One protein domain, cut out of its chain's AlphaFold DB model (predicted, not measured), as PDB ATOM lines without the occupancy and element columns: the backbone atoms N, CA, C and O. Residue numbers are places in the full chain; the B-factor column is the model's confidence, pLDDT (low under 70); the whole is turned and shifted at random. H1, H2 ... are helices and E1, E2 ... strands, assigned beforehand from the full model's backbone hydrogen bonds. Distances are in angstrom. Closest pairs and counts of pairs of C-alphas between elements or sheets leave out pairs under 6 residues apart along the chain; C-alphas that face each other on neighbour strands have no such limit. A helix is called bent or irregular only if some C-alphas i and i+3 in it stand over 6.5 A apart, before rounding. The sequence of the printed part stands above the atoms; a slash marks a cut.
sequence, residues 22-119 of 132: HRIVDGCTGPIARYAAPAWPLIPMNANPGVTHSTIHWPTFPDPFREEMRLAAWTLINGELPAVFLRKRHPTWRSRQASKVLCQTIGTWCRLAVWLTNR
ATOM      1  N   HIS A  22      47.866  31.270  22.813       77.31
ATOM      2  CA  HIS A  22      47.625  30.797  24.187       77.31
ATOM      3  C   HIS A  22      47.608  29.256  24.350       77.31
ATOM      4  O   HIS A  22      47.446  28.743  25.462       77.31
ATOM      5  N   ARG A  23      47.698  28.498  23.248       73.94
ATOM      6  CA  ARG A  23      47.760  27.023  23.224       73.94
ATOM      7  C   ARG A  23      49.126  26.480  22.832       73.94
ATOM      8  O   ARG A  23      49.307  25.264  22.883       73.94
ATOM      9  N   ILE A  24      50.052  27.352  22.452       80.06
ATOM     10  CA  ILE A  24      51.433  26.973  22.186       80.06
ATOM     11  C   ILE A  24      52.126  26.762  23.525       80.06
ATOM     12  O   ILE A  24      51.936  27.547  24.453       80.06
ATOM     13  N   VAL A  25      52.903  25.693  23.637       76.81
ATOM     14  CA  VAL A  25      53.720  25.468  24.827       76.81
ATOM     15  C   VAL A  25      54.913  26.423  24.844       76.81
ATOM     16  O   VAL A  25      55.565  26.629  23.819       76.81
ATOM     17  N   ASP A  26      55.218  26.954  26.028       70.62
ATOM     18  CA  ASP A  26      56.392  27.786  26.279       70.62
ATOM     19  C   ASP A  26      57.676  27.126  25.750       70.62
ATOM     20  O   ASP A  26      57.947  25.949  25.989       70.62
ATOM     21  N   GLY A  27      58.468  27.893  24.998       67.12
ATOM     22  CA  GLY A  27      59.707  27.412  24.379       67.12
ATOM     23  C   GLY A  27      59.541  26.747  23.007       67.12
ATOM     24  O   GLY A  27      60.542  26.366  22.403       67.12
ATOM     25  N   CYS A  28      58.322  26.639  22.462       70.81
ATOM     26  CA  CYS A  28      58.148  26.242  21.065       70.81
ATOM     27  C   CYS A  28      58.588  27.374  20.117       70.81
ATOM     28  O   CYS A  28      57.981  28.441  20.084       70.81
ATOM     29  N   THR A  29      59.628  27.125  19.321       66.88
ATOM     30  CA  THR A  29      60.225  28.091  18.375       66.88
ATOM     31  C   THR A  29      59.904  27.800  16.903       66.88
ATOM     32  O   THR A  29      60.411  28.476  16.010       66.88
ATOM     33  N   GLY A  30      59.065  26.797  16.624       68.69
ATOM     34  CA  GLY A  30      58.707  26.391  15.262       68.69
ATOM     35  C   GLY A  30      57.553  27.202  14.650       68.69
ATOM     36  O   GLY A  30      56.721  27.743  15.380       68.69
ATOM     37  N   PRO A  31      57.448  27.259  13.306       75.94
ATOM     38  CA  PRO A  31      56.330  27.915  12.640       75.94
ATOM     39  C   PRO A  31      55.011  27.184  12.922       75.94
ATOM     40  O   PRO A  31      54.931  25.954  12.876       75.94
ATOM     41  N   ILE A  32      53.949  27.953  13.167       87.38
ATOM     42  CA  ILE A  32      52.590  27.426  13.320       87.38
ATOM     43  C   ILE A  32      51.968  27.294  11.933       87.38
ATOM     44  O   ILE A  32      51.968  28.246  11.150       87.38
ATOM     45  N   ALA A  33      51.404  26.125  11.633       91.19
ATOM     46  CA  ALA A  33      50.688  25.930  10.382       91.19
ATOM     47  C   ALA A  33      49.472  26.864  10.277       91.19
ATOM     48  O   ALA A  33      48.727  27.075  11.238       91.19
ATOM     49  N   ARG A  34      49.263  27.385   9.067       93.69
ATOM     50  CA  ARG A  34      48.050  28.107   8.672       93.69
ATOM     51  C   ARG A  34      46.942  27.118   8.322       93.69
ATOM     52  O   ARG A  34      47.222  25.984   7.933       93.69
ATOM     53  N   TYR A  35      45.694  27.555   8.412       93.12
ATOM     54  CA  TYR A  35      44.523  26.730   8.143       93.12
ATOM     55  C   TYR A  35      44.587  26.069   6.757       93.12
ATOM     56  O   TYR A  35      44.454  24.852   6.645       93.12
ATOM     57  N   ALA A  36      44.921  26.824   5.708       93.12
ATOM     58  CA  ALA A  36      45.026  26.286   4.350       93.12
ATOM     59  C   ALA A  36      46.282  25.428   4.088       93.12
ATOM     60  O   ALA A  36      46.399  24.839   3.011       93.12
ATOM     61  N   ALA A  37      47.226  25.338   5.035       94.31
ATOM     62  CA  ALA A  37      48.459  24.581   4.839       94.31
ATOM     63  C   ALA A  37      48.163  23.093   4.557       94.31
ATOM     64  O   ALA A  37      47.254  22.519   5.162       94.31
ATOM     65  N   PRO A  38      48.943  22.425   3.686       94.75
ATOM     66  CA  PRO A  38      48.712  21.021   3.332       94.75
ATOM     67  C   PRO A  38      48.984  20.057   4.495       94.75
ATOM     68  O   PRO A  38      48.499  18.926   4.489       94.75
ATOM     69  N   ALA A  39      49.734  20.494   5.505       94.00
ATOM     70  CA  ALA A  39      50.016  19.712   6.696       94.00
ATOM     71  C   ALA A  39      49.940  20.577   7.954       94.00
ATOM     72  O   ALA A  39      50.390  21.725   7.949       94.00
ATOM     73  N   TRP A  40      49.392  20.014   9.031       93.69
ATOM     74  CA  TRP A  40      49.313  20.651  10.346       93.69
ATOM     75  C   TRP A  40      50.143  19.860  11.364       93.69
ATOM     76  O   TRP A  40      49.675  18.832  11.867       93.69
ATOM     77  N   PRO A  41      51.372  20.302  11.678       90.06
ATOM     78  CA  PRO A  41      52.146  19.751  12.780       90.06
ATOM     79  C   PRO A  41      51.498  20.128  14.115       90.06
ATOM     80  O   PRO A  41      51.244  21.301  14.379       90.06
ATOM     81  N   LEU A  42      51.271  19.142  14.983       86.62
ATOM     82  CA  LEU A  42      50.716  19.352  16.329       86.62
ATOM     83  C   LEU A  42      51.804  19.431  17.413       86.62
ATOM     84  O   LEU A  42      51.507  19.368  18.608       86.62
ATOM     85  N   ILE A  43      53.070  19.551  16.996       81.75
ATOM     86  CA  ILE A  43      54.232  19.730  17.875       81.75
ATOM     87  C   ILE A  43      54.063  20.943  18.800       81.75
ATOM     88  O   ILE A  43      54.340  20.777  19.984       81.75
ATOM     89  N   PRO A  44      53.544  22.111  18.354       80.69
ATOM     90  CA  PRO A  44      53.425  23.273  19.238       80.69
ATOM     91  C   PRO A  44      52.508  23.068  20.452       80.69
ATOM     92  O   PRO A  44      52.569  23.841  21.400       80.69
ATOM     93  N   MET A  45      51.675  22.021  20.449       78.38
ATOM     94  CA  MET A  45      50.824  21.642  21.585       78.38
ATOM     95  C   MET A  45      51.525  20.700  22.583       78.38
ATOM     96  O   MET A  45      50.975  20.421  23.648       78.38
ATOM     97  N   ASN A  46      52.707  20.171  22.247       73.38
ATOM     98  CA  ASN A  46      53.446  19.206  23.059       73.38
ATOM     99  C   ASN A  46      54.629  19.874  23.768       73.38
ATOM    100  O   ASN A  46      55.551  20.369  23.131       73.38
ATOM    101  N   ALA A  47      54.644  19.783  25.098       62.41
ATOM    102  CA  ALA A  47      55.751  20.250  25.937       62.41
ATOM    103  C   ALA A  47      56.938  19.285  25.991       62.41
ATOM    104  O   ALA A  47      57.995  19.617  26.517       62.41
ATOM    105  N   ASN A  48      56.739  18.055  25.521       63.03
ATOM    106  CA  ASN A  48      57.720  16.994  25.648       63.03
ATOM    107  C   ASN A  48      58.460  16.816  24.308       63.03
ATOM    108  O   ASN A  48      57.833  16.391  23.337       63.03
ATOM    109  N   PRO A  49      59.772  17.102  24.240       59.31
ATOM    110  CA  PRO A  49      60.561  16.973  23.014       59.31
ATOM    111  C   PRO A  49      60.824  15.513  22.598       59.31
ATOM    112  O   PRO A  49      61.261  15.271  21.480       59.31
ATOM    113  N   GLY A  50      60.559  14.532  23.470       58.00
ATOM    114  CA  GLY A  50      60.799  13.107  23.207       58.00
ATOM    115  C   GLY A  50      59.607  12.326  22.638       58.00
ATOM    116  O   GLY A  50      59.725  11.123  22.412       58.00
ATOM    117  N   VAL A  51      58.440  12.952  22.437       64.38
ATOM    118  CA  VAL A  51      57.253  12.268  21.882       64.38
ATOM    119  C   VAL A  51      57.201  12.367  20.366       64.38
ATOM    120  O   VAL A  51      57.500  13.400  19.779       64.38
ATOM    121  N   THR A  52      56.720  11.294  19.736       63.94
ATOM    122  CA  THR A  52      56.500  11.212  18.291       63.94
ATOM    123  C   THR A  52      55.732  12.428  17.771       63.94
ATOM    124  O   THR A  52      54.587  12.689  18.164       63.94
ATOM    125  N   HIS A  53      56.365  13.157  16.855       74.12
ATOM    126  CA  HIS A  53      55.778  14.309  16.189       74.12
ATOM    127  C   HIS A  53      54.547  13.870  15.398       74.12
ATOM    128  O   HIS A  53      54.632  13.055  14.483       74.12
ATOM    129  N   SER A  54      53.385  14.381  15.793       84.25
ATOM    130  CA  SER A  54      52.113  14.044  15.161       84.25
ATOM    131  C   SER A  54      51.731  15.162  14.191       84.25
ATOM    132  O   SER A  54      51.654  16.324  14.593       84.25
ATOM    133  N   THR A  55      51.505  14.807  12.927       90.31
ATOM    134  CA  THR A  55      51.163  15.743  11.849       90.31
ATOM    135  C   THR A  55      49.923  15.246  11.119       90.31
ATOM    136  O   THR A  55      49.806  14.063  10.803       90.31
ATOM    137  N   ILE A  56      48.981  16.149  10.849       92.31
ATOM    138  CA  ILE A  56      47.812  15.869  10.010       92.31
ATOM    139  C   ILE A  56      48.170  16.232   8.569       92.31
ATOM    140  O   ILE A  56      48.572  17.364   8.319       92.31
ATOM    141  N   HIS A  57      48.005  15.302   7.628       94.75
ATOM    142  CA  HIS A  57      48.296  15.519   6.208       94.75
ATOM    143  C   HIS A  57      46.996  15.589   5.397       94.75
ATOM    144  O   HIS A  57      46.380  14.564   5.108       94.75
ATOM    145  N   TRP A  58      46.581  16.791   4.998       95.69
ATOM    146  CA  TRP A  58      45.320  17.018   4.281       95.69
ATOM    147  C   TRP A  58      45.225  16.391   2.885       95.69
ATOM    148  O   TRP A  58      44.122  15.988   2.519       95.69
ATOM    149  N   PRO A  59      46.319  16.229   2.114       96.25
ATOM    150  CA  PRO A  59      46.273  15.495   0.849       96.25
ATOM    151  C   PRO A  59      45.832  14.032   0.982       96.25
ATOM    152  O   PRO A  59      45.398  13.447  -0.000       96.25
ATOM    153  N   THR A  60      45.905  13.439   2.182       94.62
ATOM    154  CA  THR A  60      45.402  12.070   2.415       94.62
ATOM    155  C   THR A  60      43.875  11.993   2.454       94.62
ATOM    156  O   THR A  60      43.314  10.912   2.302       94.62
ATOM    157  N   PHE A  61      43.198  13.128   2.651       95.38
ATOM    158  CA  PHE A  61      41.744  13.194   2.662       95.38
ATOM    159  C   PHE A  61      41.205  13.307   1.231       95.38
ATOM    160  O   PHE A  61      41.738  14.111   0.451       95.38
ATOM    161  N   PRO A  62      40.114  12.585   0.910       95.06
ATOM    162  CA  PRO A  62      39.380  12.784  -0.332       95.06
ATOM    163  C   PRO A  62      38.939  14.241  -0.489       95.06
ATOM    164  O   PRO A  62      38.461  14.846   0.474       95.06
ATOM    165  N   ASP A  63      39.057  14.785  -1.705       94.19
ATOM    166  CA  ASP A  63      38.691  16.176  -2.014       94.19
ATOM    167  C   ASP A  63      37.298  16.583  -1.495       94.19
ATOM    168  O   ASP A  63      37.217  17.648  -0.879       94.19
ATOM    169  N   PRO A  64      36.232  15.759  -1.625       92.25
ATOM    170  CA  PRO A  64      34.892  16.163  -1.191       92.25
ATOM    171  C   PRO A  64      34.775  16.436   0.313       92.25
ATOM    172  O   PRO A  64      34.028  17.314   0.727       92.25
ATOM    173  N   PHE A  65      35.547  15.719   1.133       91.44
ATOM    174  CA  PHE A  65      35.494  15.838   2.593       91.44
ATOM    175  C   PHE A  65      36.642  16.658   3.175       91.44
ATOM    176  O   PHE A  65      36.627  16.944   4.372       91.44
ATOM    177  N   ARG A  66      37.659  17.015   2.378       93.81
ATOM    178  CA  ARG A  66      38.886  17.635   2.896       93.81
ATOM    179  C   ARG A  66      38.582  18.894   3.699       93.81
ATOM    180  O   ARG A  66      39.106  19.034   4.797       93.81
ATOM    181  N   GLU A  67      37.744  19.781   3.173       91.56
ATOM    182  CA  GLU A  67      37.445  21.056   3.829       91.56
ATOM    183  C   GLU A  67      36.521  20.890   5.046       91.56
ATOM    184  O   GLU A  67      36.790  21.459   6.101       91.56
ATOM    185  N   GLU A  68      35.501  20.029   4.960       90.12
ATOM    186  CA  GLU A  68      34.630  19.706   6.104       90.12
ATOM    187  C   GLU A  68      35.431  19.096   7.266       90.12
ATOM    188  O   GLU A  68      35.290  19.501   8.422       90.12
ATOM    189  N   MET A  69      36.330  18.155   6.961       93.19
ATOM    190  CA  MET A  69      37.193  17.511   7.955       93.19
ATOM    191  C   MET A  69      38.242  18.470   8.512       93.19
ATOM    192  O   MET A  69      38.579  18.387   9.696       93.19
ATOM    193  N   ARG A  70      38.737  19.402   7.693       93.69
ATOM    194  CA  ARG A  70      39.640  20.473   8.125       93.69
ATOM    195  C   ARG A  70      38.965  21.400   9.126       93.69
ATOM    196  O   ARG A  70      39.526  21.645  10.195       93.69
ATOM    197  N   LEU A  71      37.736  21.827   8.846       90.62
ATOM    198  CA  LEU A  71      36.940  22.638   9.765       90.62
ATOM    199  C   LEU A  71      36.626  21.884  11.066       90.62
ATOM    200  O   LEU A  71      36.775  22.437  12.161       90.62
ATOM    201  N   ALA A  72      36.236  20.610  10.967       90.12
ATOM    202  CA  ALA A  72      35.968  19.764  12.128       90.12
ATOM    203  C   ALA A  72      37.222  19.572  12.997       90.12
ATOM    204  O   ALA A  72      37.150  19.671  14.223       90.12
ATOM    205  N   ALA A  73      38.385  19.356  12.378       91.69
ATOM    206  CA  ALA A  73      39.657  19.241  13.083       91.69
ATOM    207  C   ALA A  73      40.061  20.558  13.748       91.69
ATOM    208  O   ALA A  73      40.458  20.543  14.911       91.69
ATOM    209  N   TRP A  74      39.921  21.694  13.055       90.50
ATOM    210  CA  TRP A  74      40.174  23.006  13.652       90.50
ATOM    211  C   TRP A  74      39.274  23.231  14.867       90.50
ATOM    212  O   TRP A  74      39.761  23.629  15.920       90.50
ATOM    213  N   THR A  75      37.989  22.888  14.756       87.88
ATOM    214  CA  THR A  75      37.020  22.986  15.855       87.88
ATOM    215  C   THR A  75      37.371  22.050  17.009       87.88
ATOM    216  O   THR A  75      37.238  22.435  18.162       87.88
ATOM    217  N   LEU A  76      37.870  20.842  16.738       86.62
ATOM    218  CA  LEU A  76      38.320  19.917  17.781       86.62
ATOM    219  C   LEU A  76      39.588  20.416  18.491       86.62
ATOM    220  O   LEU A  76      39.710  20.274  19.706       86.62
ATOM    221  N   ILE A  77      40.526  21.002  17.742       85.75
ATOM    222  CA  ILE A  77      41.774  21.568  18.273       85.75
ATOM    223  C   ILE A  77      41.498  22.833  19.089       85.75
ATOM    224  O   ILE A  77      42.172  23.043  20.097       85.75
ATOM    225  N   ASN A  78      40.541  23.663  18.655       84.31
ATOM    226  CA  ASN A  78      40.248  24.993  19.203       84.31
ATOM    227  C   ASN A  78      39.049  25.028  20.160       84.31
ATOM    228  O   ASN A  78      38.935  25.936  20.982       84.31
ATOM    229  N   GLY A  79      38.186  24.024  20.129       76.94
ATOM    230  CA  GLY A  79      37.069  23.886  21.050       76.94
ATOM    231  C   GLY A  79      37.557  23.601  22.465       76.94
ATOM    232  O   GLY A  79      38.486  22.819  22.676       76.94
ATOM    233  N   GLU A  80      36.940  24.245  23.447       66.38
ATOM    234  CA  GLU A  80      37.053  23.837  24.845       66.38
ATOM    235  C   GLU A  80      35.884  22.912  25.169       66.38
ATOM    236  O   GLU A  80      34.741  23.206  24.812       66.38
ATOM    237  N   LEU A  81      36.141  21.789  25.849       64.69
ATOM    238  CA  LEU A  81      35.038  21.015  26.408       64.69
ATOM    239  C   LEU A  81      34.366  21.861  27.499       64.69
ATOM    240  O   LEU A  81      35.050  22.249  28.451       64.69
ATOM    241  N   PRO A  82      33.047  22.115  27.425       63.81
ATOM    242  CA  PRO A  82      32.365  22.879  28.456       63.81
ATOM    243  C   PRO A  82      32.567  22.230  29.830       63.81
ATOM    244  O   PRO A  82      32.443  21.013  29.969       63.81
ATOM    245  N   ALA A  83      32.817  23.027  30.870       59.94
ATOM    246  CA  ALA A  83      33.124  22.521  32.216       59.94
ATOM    247  C   ALA A  83      32.049  21.563  32.783       59.94
ATOM    248  O   ALA A  83      32.342  20.682  33.592       59.94
ATOM    249  N   VAL A  84      30.796  21.687  32.327       61.66
ATOM    250  CA  VAL A  84      29.706  20.757  32.665       61.66
ATOM    251  C   VAL A  84      29.950  19.328  32.164       61.66
ATOM    252  O   VAL A  84      29.573  18.383  32.855       61.66
ATOM    253  N   PHE A  85      30.631  19.158  31.028       58.16
ATOM    254  CA  PHE A  85      31.013  17.849  30.489       58.16
ATOM    255  C   PHE A  85      32.172  17.210  31.259       58.16
ATOM    256  O   PHE A  85      32.242  15.984  31.337       58.16
ATOM    257  N   LEU A  86      33.051  18.015  31.863       59.94
ATOM    258  CA  LEU A  86      34.190  17.526  32.649       59.94
ATOM    259  C   LEU A  86      33.789  17.112  34.073       59.94
ATOM    260  O   LEU A  86      34.364  16.179  34.621       59.94
ATOM    261  N   ARG A  87      32.755  17.734  34.658       58.47
ATOM    262  CA  ARG A  87      32.297  17.445  36.034       58.47
ATOM    263  C   ARG A  87      31.761  16.026  36.267       58.47
ATOM    264  O   ARG A  87      31.673  15.616  37.418       58.47
ATOM    265  N   LYS A  88      31.358  15.297  35.219       52.94
ATOM    266  CA  LYS A  88      30.673  13.992  35.336       52.94
ATOM    267  C   LYS A  88      31.487  12.792  34.821       52.94
ATOM    268  O   LYS A  88      30.922  11.708  34.700       52.94
ATOM    269  N   ARG A  89      32.775  12.947  34.477       54.41
ATOM    270  CA  ARG A  89      33.585  11.864  33.874       54.41
ATOM    271  C   ARG A  89      34.990  11.709  34.467       54.41
ATOM    272  O   ARG A  89      35.471  12.555  35.206       54.41
ATOM    273  N   HIS A  90      35.578  10.552  34.143       53.25
ATOM    274  CA  HIS A  90      36.792   9.926  34.678       53.25
ATOM    275  C   HIS A  90      37.998  10.884  34.852       53.25
ATOM    276  O   HIS A  90      38.237  11.695  33.959       53.25
ATOM    277  N   PRO A  91      38.834  10.736  35.904       55.56
ATOM    278  CA  PRO A  91      39.971  11.625  36.218       55.56
ATOM    279  C   PRO A  91      41.015  11.820  35.104       55.56
ATOM    280  O   PRO A  91      41.827  12.738  35.155       55.56
ATOM    281  N   THR A  92      41.020  10.954  34.089       53.66
ATOM    282  CA  THR A  92      41.924  11.048  32.929       53.66
ATOM    283  C   THR A  92      41.409  11.970  31.822       53.66
ATOM    284  O   THR A  92      42.139  12.234  30.864       53.66
ATOM    285  N   TRP A  93      40.169  12.457  31.920       48.62
ATOM    286  CA  TRP A  93      39.592  13.387  30.956       48.62
ATOM    287  C   TRP A  93      40.196  14.768  31.159       48.62
ATOM    288  O   TRP A  93      39.878  15.493  32.098       48.62
ATOM    289  N   ARG A  94      41.102  15.127  30.256       56.69
ATOM    290  CA  ARG A  94      41.736  16.440  30.249       56.69
ATOM    291  C   ARG A  94      40.841  17.431  29.518       56.69
ATOM    292  O   ARG A  94      40.274  17.107  28.474       56.69
ATOM    293  N   SER A  95      40.796  18.665  30.017       57.31
ATOM    294  CA  SER A  95      40.251  19.805  29.269       57.31
ATOM    295  C   SER A  95      40.940  19.974  27.908       57.31
ATOM    296  O   SER A  95      40.331  20.470  26.967       57.31
ATOM    297  N   ARG A  96      42.195  19.505  27.796       62.81
ATOM    298  CA  ARG A  96      43.024  19.525  26.588       62.81
ATOM    299  C   ARG A  96      43.349  18.111  26.107       62.81
ATOM    300  O   ARG A  96      43.980  17.335  26.826       62.81
ATOM    301  N   GLN A  97      42.955  17.788  24.878       68.69
ATOM    302  CA  GLN A  97      43.313  16.519  24.243       68.69
ATOM    303  C   GLN A  97      44.797  16.516  23.859       68.69
ATOM    304  O   GLN A  97      45.321  17.508  23.356       68.69
ATOM    305  N   ALA A  98      45.484  15.397  24.094       76.00
ATOM    306  CA  ALA A  98      46.878  15.247  23.683       76.00
ATOM    307  C   ALA A  98      46.984  15.173  22.149       76.00
ATOM    308  O   ALA A  98      46.146  14.532  21.511       76.00
ATOM    309  N   SER A  99      48.053  15.727  21.563       78.12
ATOM    310  CA  SER A  99      48.277  15.733  20.105       78.12
ATOM    311  C   SER A  99      48.168  14.346  19.468       78.12
ATOM    312  O   SER A  99      47.612  14.198  18.382       78.12
ATOM    313  N   LYS A 100      48.621  13.303  20.177       81.50
ATOM    314  CA  LYS A 100      48.492  11.909  19.731       81.50
ATOM    315  C   LYS A 100      47.029  11.481  19.566       81.50
ATOM    316  O   LYS A 100      46.685  10.867  18.562       81.50
ATOM    317  N   VAL A 101      46.173  11.819  20.531       83.12
ATOM    318  CA  VAL A 101      44.739  11.477  20.505       83.12
ATOM    319  C   VAL A 101      44.031  12.243  19.388       83.12
ATOM    320  O   VAL A 101      43.213  11.665  18.672       83.12
ATOM    321  N   LEU A 102      44.396  13.513  19.178       86.81
ATOM    322  CA  LEU A 102      43.890  14.323  18.068       86.81
ATOM    323  C   LEU A 102      44.232  13.687  16.716       86.81
ATOM    324  O   LEU A 102      43.333  13.420  15.923       86.81
ATOM    325  N   CYS A 103      45.503  13.348  16.478       87.00
ATOM    326  CA  CYS A 103      45.912  12.696  15.233       87.00
ATOM    327  C   CYS A 103      45.264  11.319  15.030       87.00
ATOM    328  O   CYS A 103      44.879  10.998  13.910       87.00
ATOM    329  N   GLN A 104      45.088  10.515  16.083       89.38
ATOM    330  CA  GLN A 104      44.377   9.231  15.983       89.38
ATOM    331  C   GLN A 104      42.898   9.408  15.615       89.38
ATOM    332  O   GLN A 104      42.371   8.673  14.772       89.38
ATOM    333  N   THR A 105      42.236  10.396  16.220       91.31
ATOM    334  CA  THR A 105      40.833  10.731  15.942       91.31
ATOM    335  C   THR A 105      40.675  11.186  14.494       91.31
ATOM    336  O   THR A 105      39.891  10.611  13.741       91.31
ATOM    337  N   ILE A 106      41.503  12.138  14.065       93.31
ATOM    338  CA  ILE A 106      41.476  12.704  12.711       93.31
ATOM    339  C   ILE A 106      41.878  11.656  11.660       93.31
ATOM    340  O   ILE A 106      41.271  11.582  10.595       93.31
ATOM    341  N   GLY A 107      42.830  10.771  11.969       93.75
ATOM    342  CA  GLY A 107      43.163   9.631  11.109       93.75
ATOM    343  C   GLY A 107      42.004   8.640  10.952       93.75
ATOM    344  O   GLY A 107      41.821   8.058   9.885       93.75
ATOM    345  N   THR A 108      41.170   8.475  11.983       94.56
ATOM    346  CA  THR A 108      39.942   7.671  11.888       94.56
ATOM    347  C   THR A 108      38.900   8.345  11.001       94.56
ATOM    348  O   THR A 108      38.280   7.668  10.184       94.56
ATOM    349  N   TRP A 109      38.761   9.669  11.086       95.12
ATOM    350  CA  TRP A 109      37.904  10.429  10.173       95.12
ATOM    351  C   TRP A 109      38.372  10.345   8.720       95.12
ATOM    352  O   TRP A 109      37.538  10.203   7.835       95.12
ATOM    353  N   CYS A 110      39.685  10.344   8.469       95.38
ATOM    354  CA  CYS A 110      40.232  10.118   7.128       95.38
ATOM    355  C   CYS A 110      39.796   8.755   6.567       95.38
ATOM    356  O   CYS A 110      39.248   8.681   5.469       95.38
ATOM    357  N   ARG A 111      39.938   7.676   7.354       96.00
ATOM    358  CA  ARG A 111      39.468   6.334   6.956       96.00
ATOM    359  C   ARG A 111      37.965   6.298   6.674       96.00
ATOM    360  O   ARG A 111      37.547   5.664   5.708       96.00
ATOM    361  N   LEU A 112      37.166   6.984   7.491       93.94
ATOM    362  CA  LEU A 112      35.727   7.111   7.269       93.94
ATOM    363  C   LEU A 112      35.422   7.865   5.968       93.94
ATOM    364  O   LEU A 112      34.609   7.395   5.180       93.94
ATOM    365  N   ALA A 113      36.084   8.996   5.724       94.06
ATOM    366  CA  ALA A 113      35.915   9.780   4.503       94.06
ATOM    367  C   ALA A 113      36.244   8.948   3.258       94.06
ATOM    368  O   ALA A 113      35.454   8.920   2.322       94.06
ATOM    369  N   VAL A 114      37.353   8.198   3.277       95.25
ATOM    370  CA  VAL A 114      37.714   7.264   2.195       95.25
ATOM    371  C   VAL A 114      36.617   6.218   1.984       95.25
ATOM    372  O   VAL A 114      36.197   5.979   0.853       95.25
ATOM    373  N   TRP A 115      36.110   5.618   3.063       95.50
ATOM    374  CA  TRP A 115      35.026   4.638   2.980       95.50
ATOM    375  C   TRP A 115      33.730   5.229   2.400       95.50
ATOM    376  O   TRP A 115      33.078   4.574   1.588       95.50
ATOM    377  N   LEU A 116      33.374   6.465   2.770       94.12
ATOM    378  CA  LEU A 116      32.210   7.183   2.240       94.12
ATOM    379  C   LEU A 116      32.377   7.506   0.753       94.12
ATOM    380  O   LEU A 116      31.480   7.216  -0.040       94.12
ATOM    381  N   THR A 117      33.538   8.040   0.361       93.44
ATOM    382  CA  THR A 117      33.839   8.371  -1.037       93.44
ATOM    383  C   THR A 117      33.786   7.133  -1.927       93.44
ATOM    384  O   THR A 117      33.183   7.181  -2.996       93.44
ATOM    385  N   ASN A 118      34.301   5.992  -1.459       94.38
ATOM    386  CA  ASN A 118      34.218   4.718  -2.185       94.38
ATOM    387  C   ASN A 118      32.775   4.217  -2.384       94.38
ATOM    388  O   ASN A 118      32.537   3.348  -3.220       94.38
ATOM    389  N   ARG A 119      31.807   4.751  -1.631       93.31
ATOM    390  CA  ARG A 119      30.369   4.466  -1.768       93.31
ATOM    391  C   ARG A 119      29.610   5.553  -2.534       93.31
ATOM    392  O   ARG A 119      28.384   5.526  -2.559       93.31
TER     393      ARG A 119
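Overview. This is residues 22 to 119 of the 132 residues of an uncharacterized protein of Streptomyces acidiscabies (UniProt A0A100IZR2). Two long helices, H1 and H3, run side by side in opposite directions, and a small two-stranded hairpin, E1 and E2, packs on H3 through E2. Between the two long helices the chain makes an excursion beyond one end of the pair, with the short helix H2 on it and residues 87 to 92 sticking out. The printed part has 98 residues, with two named strands and three named helices in the order E1, E2, H1, H2, H3, and the sheet, in the order E1 - E2, is antiparallel. Its class is mostly helix, though helices hold 39 and strands 6 of the 98 residues, under half. It is only just compact, close to loose, with a radius of gyration of the C-alphas of 14.7 A, and it spans 40 by 37 by 21 A.

Arrangement. Strands E1, residues 39 to 41, and E2, residues 55 to 57, form a hairpin of antiparallel neighbours, their directions 172 degrees apart. N 40 and O 56, at 2.9 A, and N 56 and O 40, at 3.0 A, are within hydrogen-bond range. Helix H3, residues 99 to 117, comes nearest to E2 at the C-alphas of Cys 103 and Ile 56, 6.4 A apart, while E1 and H3 are apart. Helix H1, residues 63 to 78, touches H3; their closest C-alphas are those of Phe 65 and Ala 113, 6.4 A apart. H1 and H3 run opposite ways at a shallow tilt of 24 degrees. H2, residues 83 to 86, is apart from H1 and from H3. In H3 every O i to N i+4 pair is within hydrogen-bond range, in H1 10 of 12 are, and H2 is too short for such a pair.

Along the chain. E1 begins at C-alpha 39, (50.016, 19.712, 6.696), and is 6.4 A long; E2 is 6.3 A long. H3, the longest helix by residues, measures 26.6 A from first to last C-alpha and ends at C-alpha 117, (33.839, 8.371, -1.037). H1 measures 23.0 A and begins at C-alpha 63, (38.691, 16.176, -2.014). H1 is irregular: C-alphas 64 and 67 are 7.5 A apart. H2 is 5.1 A long.

Size, cuts and confidence. The two C-alphas farthest apart are those of Gly 27 and Arg 119, at 45.5 A. The printed part has no cut. The links from E1 to E2, 13 residues, and from H2 to H3, 12 residues, are long; those from E2 to H1 and from H1 to H2 are tight. Residues 22 to 38 are a further stretch with no named element. The mean pLDDT of the printed part is 80.8, and residue 27, residues 29 to 30, residues 47 to 52 and residues 80 to 97 are under 70.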